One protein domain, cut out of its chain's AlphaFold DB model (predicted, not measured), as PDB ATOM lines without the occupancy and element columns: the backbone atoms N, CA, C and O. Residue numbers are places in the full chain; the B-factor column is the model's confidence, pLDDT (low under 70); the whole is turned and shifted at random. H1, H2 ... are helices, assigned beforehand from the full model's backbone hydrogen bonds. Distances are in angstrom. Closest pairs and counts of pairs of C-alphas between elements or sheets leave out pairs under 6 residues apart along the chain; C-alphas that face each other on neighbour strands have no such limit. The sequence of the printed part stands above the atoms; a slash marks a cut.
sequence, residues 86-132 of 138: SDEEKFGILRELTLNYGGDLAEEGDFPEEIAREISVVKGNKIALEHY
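AT A GLANCE: This is residues 86 to 132 of the 138 residues of the protein "DNA helicase" of Clostridiales bacterium 41_12_two_minus (UniProt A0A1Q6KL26). Two long helices meet steeply: H3 begins beside the middle of H1 and runs away from it, with short H2 in the turn between them. Residues 126 to 132, with no named element, turn off sideways from the far end of H3. The 47 printed residues hold three named helices, H1, H2, H3 in chain order, and no named strand: all helix. The whole is only just compact, close to loose, with a radius of gyration of the C-alphas of 11.4 A and spans of 29 by 25 by 15 A.

IN THESE COORDINATES: H1, residues 87 to 101, begins at C-alpha 87 (55.486, 32.985, -13.843) and is 20.7 A long. H2, residues 103 to 107, measures 8.0 A. H3, residues 111 to 125, is 21.3 A long and ends at C-alpha 125 (73.096, 42.857, -16.401).

HOW THE PARTS SIT: H1 and H3 touch, H3 with residues 111 to 116 alone; the closest C-alphas, of Leu 94 and Pro 112, are 5.8 A apart. They run opposite ways at a steep tilt of 67 degrees, only just short of about perpendicular. H1 and H2 only just touch, only at the corner, with 3 pairs of C-alphas within 8 A, H1 with residues 98 to 99 alone; the closest, of Thr 98 and Ala 106, are 5.5 A apart. H2 and H3 are close but not clearly touching, the closest C-alphas, of Leu 105 and Phe 111, 6.9 A apart. Every O i to N i+4 pair is within hydrogen-bond range in H1 and H3; H2 has 0 of 1, but 2 of 2 O i to N i+3 pairs.

THE WHOLE: The farthest C-alphas, of Glu 107 and Lys 126, are 29.8 A apart. The printed part has no cut, and both links are tight. Mean pLDDT of the printed part is 89.6; no printed residue is under 70.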
ATOM      1  N   SER A  86      56.313  29.809 -17.470       95.25
ATOM      2  CA  SER A  86      55.345  30.766 -16.949       95.25
ATOM      3  C   SER A  86      55.808  31.327 -15.600       95.25
ATOM      4  O   SER A  86      56.678  30.767 -14.929       95.25
ATOM      5  N   ASP A  87      55.213  32.445 -15.177       93.94
ATOM      6  CA  ASP A  87      55.486  32.985 -13.843       93.94
ATOM      7  C   ASP A  87      55.069  32.007 -12.739       93.94
ATOM      8  O   ASP A  87      55.774  31.892 -11.742       93.94
ATOM      9  N   GLU A  88      53.983  31.256 -12.937       95.00
ATOM     10  CA  GLU A  88      53.525  30.235 -11.992       95.00
ATOM     11  C   GLU A  88      54.551  29.106 -11.834       95.00
ATOM     12  O   GLU A  88      54.954  28.807 -10.714       95.00
ATOM     13  N   GLU A  89      55.048  28.541 -12.939       96.19
ATOM     14  CA  GLU A  89      56.089  27.502 -12.903       96.19
ATOM     15  C   GLU A  89      57.388  28.033 -12.291       96.19
ATOM     16  O   GLU A  89      58.002  27.375 -11.453       96.19
ATOM     17  N   LYS A  90      57.791  29.253 -12.671       95.56
ATOM     18  CA  LYS A  90      58.971  29.922 -12.119       95.56
ATOM     19  C   LYS A  90      58.867  30.045 -10.598       95.56
ATOM     20  O   LYS A  90      59.802  29.665  -9.901       95.56
ATOM     21  N   PHE A  91      57.755  30.568 -10.080       93.69
ATOM     22  CA  PHE A  91      57.567  30.728  -8.637       93.69
ATOM     23  C   PHE A  91      57.334  29.397  -7.919       93.69
ATOM     24  O   PHE A  91      57.755  29.264  -6.775       93.69
ATOM     25  N   GLY A  92      56.740  28.400  -8.578       93.62
ATOM     26  CA  GLY A  92      56.645  27.037  -8.055       93.62
ATOM     27  C   GLY A  92      58.025  26.436  -7.785       93.62
ATOM     28  O   GLY A  92      58.295  26.009  -6.665       93.62
ATOM     29  N   ILE A  93      58.926  26.504  -8.773       94.44
ATOM     30  CA  ILE A  93      60.315  26.035  -8.640       94.44
ATOM     31  C   ILE A  93      61.051  26.810  -7.543       94.44
ATOM     32  O   ILE A  93      61.733  26.211  -6.716       94.44
ATOM     33  N   LEU A  94      60.921  28.142  -7.514       92.56
ATOM     34  CA  LEU A  94      61.594  28.957  -6.500       92.56
ATOM     35  C   LEU A  94      61.114  28.623  -5.087       92.56
ATOM     36  O   LEU A  94      61.947  28.448  -4.208       92.56
ATOM     37  N   ARG A  95      59.804  28.459  -4.871       90.31
ATOM     38  CA  ARG A  95      59.254  28.063  -3.566       90.31
ATOM     39  C   ARG A  95      59.761  26.697  -3.123       90.31
ATOM     40  O   ARG A  95      60.148  26.548  -1.971       90.31
ATOM     41  N   GLU A  96      59.793  25.718  -4.024       91.38
ATOM     42  CA  GLU A  96      60.332  24.389  -3.723       91.38
ATOM     43  C   GLU A  96      61.814  24.458  -3.318       91.38
ATOM     44  O   GLU A  96      62.216  23.871  -2.314       91.38
ATOM     45  N   LEU A  97      62.631  25.208  -4.064       91.25
ATOM     46  CA  LEU A  97      64.049  25.385  -3.748       91.25
ATOM     47  C   LEU A  97      64.251  26.129  -2.425       91.25
ATOM     48  O   LEU A  97      65.079  25.719  -1.615       91.25
ATOM     49  N   THR A  98      63.474  27.179  -2.175       88.62
ATOM     50  CA  THR A  98      63.496  27.919  -0.912       88.62
ATOM     51  C   THR A  98      63.150  27.014   0.270       88.62
ATOM     52  O   THR A  98      63.869  27.030   1.259       88.62
ATOM     53  N   LEU A  99      62.119  26.171   0.174       87.31
ATOM     54  CA  LEU A  99      61.752  25.256   1.265       87.31
ATOM     55  C   LEU A  99      62.835  24.208   1.547       87.31
ATOM     56  O   LEU A  99      63.065  23.845   2.696       87.31
ATOM     57  N   ASN A 100      63.505  23.723   0.501       88.56
ATOM     58  CA  ASN A 100      64.515  22.676   0.631       88.56
ATOM     59  C   ASN A 100      65.890  23.202   1.077       88.56
ATOM     60  O   ASN A 100      66.646  22.458   1.701       88.56
ATOM     61  N   TYR A 101      66.229  24.451   0.740       86.75
ATOM     62  CA  TYR A 101      67.591  24.985   0.893       86.75
ATOM     63  C   TYR A 101      67.677  26.338   1.616       86.75
ATOM     64  O   TYR A 101      68.779  26.757   1.957       86.75
ATOM     65  N   GLY A 102      66.558  27.029   1.848       78.75
ATOM     66  CA  GLY A 102      66.516  28.383   2.419       78.75
ATOM     67  C   GLY A 102      66.640  28.455   3.942       78.75
ATOM     68  O   GLY A 102      66.893  29.531   4.473       78.75
ATOM     69  N   GLY A 103      66.497  27.332   4.655       81.75
ATOM     70  CA  GLY A 103      66.546  27.317   6.122       81.75
ATOM     71  C   GLY A 103      65.491  28.241   6.736       81.75
ATOM     72  O   GLY A 103      64.361  28.284   6.254       81.75
ATOM     73  N   ASP A 104      65.873  29.007   7.759       78.38
ATOM     74  CA  ASP A 104      64.972  29.936   8.459       78.38
ATOM     75  C   ASP A 104      64.432  31.053   7.537       78.38
ATOM     76  O   ASP A 104      63.322  31.537   7.739       78.38
ATOM     77  N   LEU A 105      65.163  31.410   6.469       75.62
ATOM     78  CA  LEU A 105      64.730  32.412   5.480       75.62
ATOM     79  C   LEU A 105      63.525  31.936   4.655       75.62
ATOM     80  O   LEU A 105      62.823  32.743   4.055       75.62
ATOM     81  N   ALA A 106      63.250  30.628   4.621       72.44
ATOM     82  CA  ALA A 106      62.069  30.094   3.949       72.44
ATOM     83  C   ALA A 106      60.753  30.468   4.654       72.44
ATOM     84  O   ALA A 106      59.688  30.349   4.046       72.44
ATOM     85  N   GLU A 107      60.816  30.902   5.920       70.38
ATOM     86  CA  GLU A 107      59.654  31.382   6.674       70.38
ATOM     87  C   GLU A 107      59.312  32.851   6.366       70.38
ATOM     88  O   GLU A 107      58.206  33.307   6.674       70.38
ATOM     89  N   GLU A 108      60.219  33.588   5.712       71.00
ATOM     90  CA  GLU A 108      59.973  34.953   5.248       71.00
ATOM     91  C   GLU A 108      59.097  34.920   3.985       71.00
ATOM     92  O   GLU A 108      59.471  34.408   2.928       71.00
ATOM     93  N   GLY A 109      57.867  35.430   4.109       70.62
ATOM     94  CA  GLY A 109      56.808  35.236   3.113       70.62
ATOM     95  C   GLY A 109      57.055  35.857   1.732       70.62
ATOM     96  O   GLY A 109      56.330  35.512   0.801       70.62
ATOM     97  N   ASP A 110      58.033  36.751   1.589       85.94
ATOM     98  CA  ASP A 110      58.429  37.415   0.340       85.94
ATOM     99  C   ASP A 110      59.798  36.968  -0.202       85.94
ATOM    100  O   ASP A 110      60.222  37.409  -1.274       85.94
ATOM    101  N   PHE A 111      60.481  36.051   0.481       87.56
ATOM    102  CA  PHE A 111      61.821  35.610   0.102       87.56
ATOM    103  C   PHE A 111      61.918  35.006  -1.323       87.56
ATOM    104  O   PHE A 111      62.855  35.343  -2.059       87.56
ATOM    105  N   PRO A 112      60.963  34.182  -1.817       89.06
ATOM    106  CA  PRO A 112      60.975  33.720  -3.211       89.06
ATOM    107  C   PRO A 112      60.906  34.860  -4.242       89.06
ATOM    108  O   PRO A 112      61.512  34.780  -5.318       89.06
ATOM    109  N   GLU A 113      60.169  35.926  -3.939       90.62
ATOM    110  CA  GLU A 113      60.046  37.127  -4.758       90.62
ATOM    111  C   GLU A 113      61.351  37.935  -4.773       90.62
ATOM    112  O   GLU A 113      61.754  38.432  -5.834       90.62
ATOM    113  N   GLU A 114      62.054  38.013  -3.643       91.25
ATOM    114  CA  GLU A 114      63.371  38.648  -3.558       91.25
ATOM    115  C   GLU A 114      64.421  37.911  -4.392       91.25
ATOM    116  O   GLU A 114      65.096  38.530  -5.226       91.25
ATOM    117  N   ILE A 115      64.482  36.582  -4.273       91.81
ATOM    118  CA  ILE A 115      65.367  35.734  -5.080       91.81
ATOM    119  C   ILE A 115      65.045  35.882  -6.574       91.81
ATOM    120  O   ILE A 115      65.947  36.047  -7.403       91.81
ATOM    121  N   ALA A 116      63.761  35.883  -6.952       94.00
ATOM    122  CA  ALA A 116      63.353  36.101  -8.341       94.00
ATOM    123  C   ALA A 116      63.854  37.451  -8.885       94.00
ATOM    124  O   ALA A 116      64.280  37.540 -10.046       94.00
ATOM    125  N   ARG A 117      63.818  38.502  -8.056       93.88
ATOM    126  CA  ARG A 117      64.320  39.837  -8.400       93.88
ATOM    127  C   ARG A 117      65.835  39.828  -8.591       93.88
ATOM    128  O   ARG A 117      66.303  40.368  -9.594       93.88
ATOM    129  N   GLU A 118      66.591  39.191  -7.704       94.31
ATOM    130  CA  GLU A 118      68.049  39.077  -7.837       94.31
ATOM    131  C   GLU A 118      68.464  38.307  -9.091       94.31
ATOM    132  O   GLU A 118      69.278  38.791  -9.880       94.31
ATOM    133  N   ILE A 119      67.824  37.163  -9.358       94.94
ATOM    134  CA  ILE A 119      68.046  36.390 -10.589       94.94
ATOM    135  C   ILE A 119      67.799  37.267 -11.825       94.94
ATOM    136  O   ILE A 119      68.550  37.194 -12.804       94.94
ATOM    137  N   SER A 120      66.759  38.105 -11.799       95.06
ATOM    138  CA  SER A 120      66.465  39.052 -12.878       95.06
ATOM    139  C   SER A 120      67.570  40.103 -13.044       95.06
ATOM    140  O   SER A 120      67.987  40.371 -14.171       95.06
ATOM    141  N   VAL A 121      68.106  40.648 -11.945       94.94
ATOM    142  CA  VAL A 121      69.229  41.605 -11.959       94.94
ATOM    143  C   VAL A 121      70.485  40.972 -12.556       94.94
ATOM    144  O   VAL A 121      71.089  41.561 -13.457       94.94
ATOM    145  N   VAL A 122      70.852  39.770 -12.111       96.19
ATOM    146  CA  VAL A 122      72.022  39.034 -12.612       96.19
ATOM    147  C   VAL A 122      71.887  38.766 -14.111       96.19
ATOM    148  O   VAL A 122      72.783  39.106 -14.886       96.19
ATOM    149  N   LYS A 123      70.739  38.226 -14.548       95.00
ATOM    150  CA  LYS A 123      70.471  37.933 -15.967       95.00
ATOM    151  C   LYS A 123      70.423  39.198 -16.824       95.00
ATOM    152  O   LYS A 123      71.000  39.221 -17.910       95.00
ATOM    153  N   GLY A 124      69.753  40.246 -16.346       93.44
ATOM    154  CA  GLY A 124      69.564  41.505 -17.070       93.44
ATOM    155  C   GLY A 124      70.866  42.273 -17.293       93.44
ATOM    156  O   GLY A 124      71.051  42.870 -18.352       93.44
ATOM    157  N   ASN A 125      71.789  42.198 -16.332       94.50
ATOM    158  CA  ASN A 125      73.096  42.857 -16.401       94.50
ATOM    159  C   ASN A 125      74.228  41.931 -16.872       94.50
ATOM    160  O   ASN A 125      75.355  42.394 -17.034       94.50
ATOM    161  N   LYS A 126      73.939  40.644 -17.125       94.88
ATOM    162  CA  LYS A 126      74.923  39.611 -17.501       94.88
ATOM    163  C   LYS A 126      76.084  39.508 -16.503       94.88
ATOM    164  O   LYS A 126      77.244  39.419 -16.899       94.88
ATOM    165  N   ILE A 127      75.762  39.551 -15.212       95.12
ATOM    166  CA  ILE A 127      76.751  39.461 -14.135       95.12
ATOM    167  C   ILE A 127      77.193  37.998 -14.009       95.12
ATOM    168  O   ILE A 127      76.356  37.097 -13.957       95.12
ATOM    169  N   ALA A 128      78.504  37.767 -13.981       94.75
ATOM    170  CA  ALA A 128      79.081  36.467 -13.651       94.75
ATOM    171  C   ALA A 128      78.782  36.129 -12.180       94.75
ATOM    172  O   ALA A 128      78.937  36.990 -11.312       94.75
ATOM    173  N   LEU A 129      78.345  34.900 -11.890       92.06
ATOM    174  CA  LEU A 129      77.910  34.523 -10.538       92.06
ATOM    175  C   LEU A 129      79.044  34.644  -9.512       92.06
ATOM    176  O   LEU A 129      78.791  35.047  -8.386       92.06
ATOM    177  N   GLU A 130      80.293  34.407  -9.916       93.81
ATOM    178  CA  GLU A 130      81.487  34.600  -9.081       93.81
ATOM    179  C   GLU A 130      81.742  36.060  -8.659       93.81
ATOM    180  O   GLU A 130      82.612  36.334  -7.832       93.81
ATOM    181  N   HIS A 131      81.018  37.014  -9.242       92.25
ATOM    182  CA  HIS A 131      81.119  38.444  -8.948       92.25
ATOM    183  C   HIS A 131      79.826  39.025  -8.377       92.25
ATOM    184  O   HIS A 131      79.753  40.233  -8.139       92.25
ATOM    185  N   TYR A 132      78.806  38.193  -8.176       93.38
ATOM    186  CA  TYR A 132      77.545  38.621  -7.602       93.38
ATOM    187  C   TYR A 132      77.498  38.286  -6.113       93.38
ATOM    188  O   TYR A 132      77.713  37.145  -5.719       93.38
TER     189      TYR A 132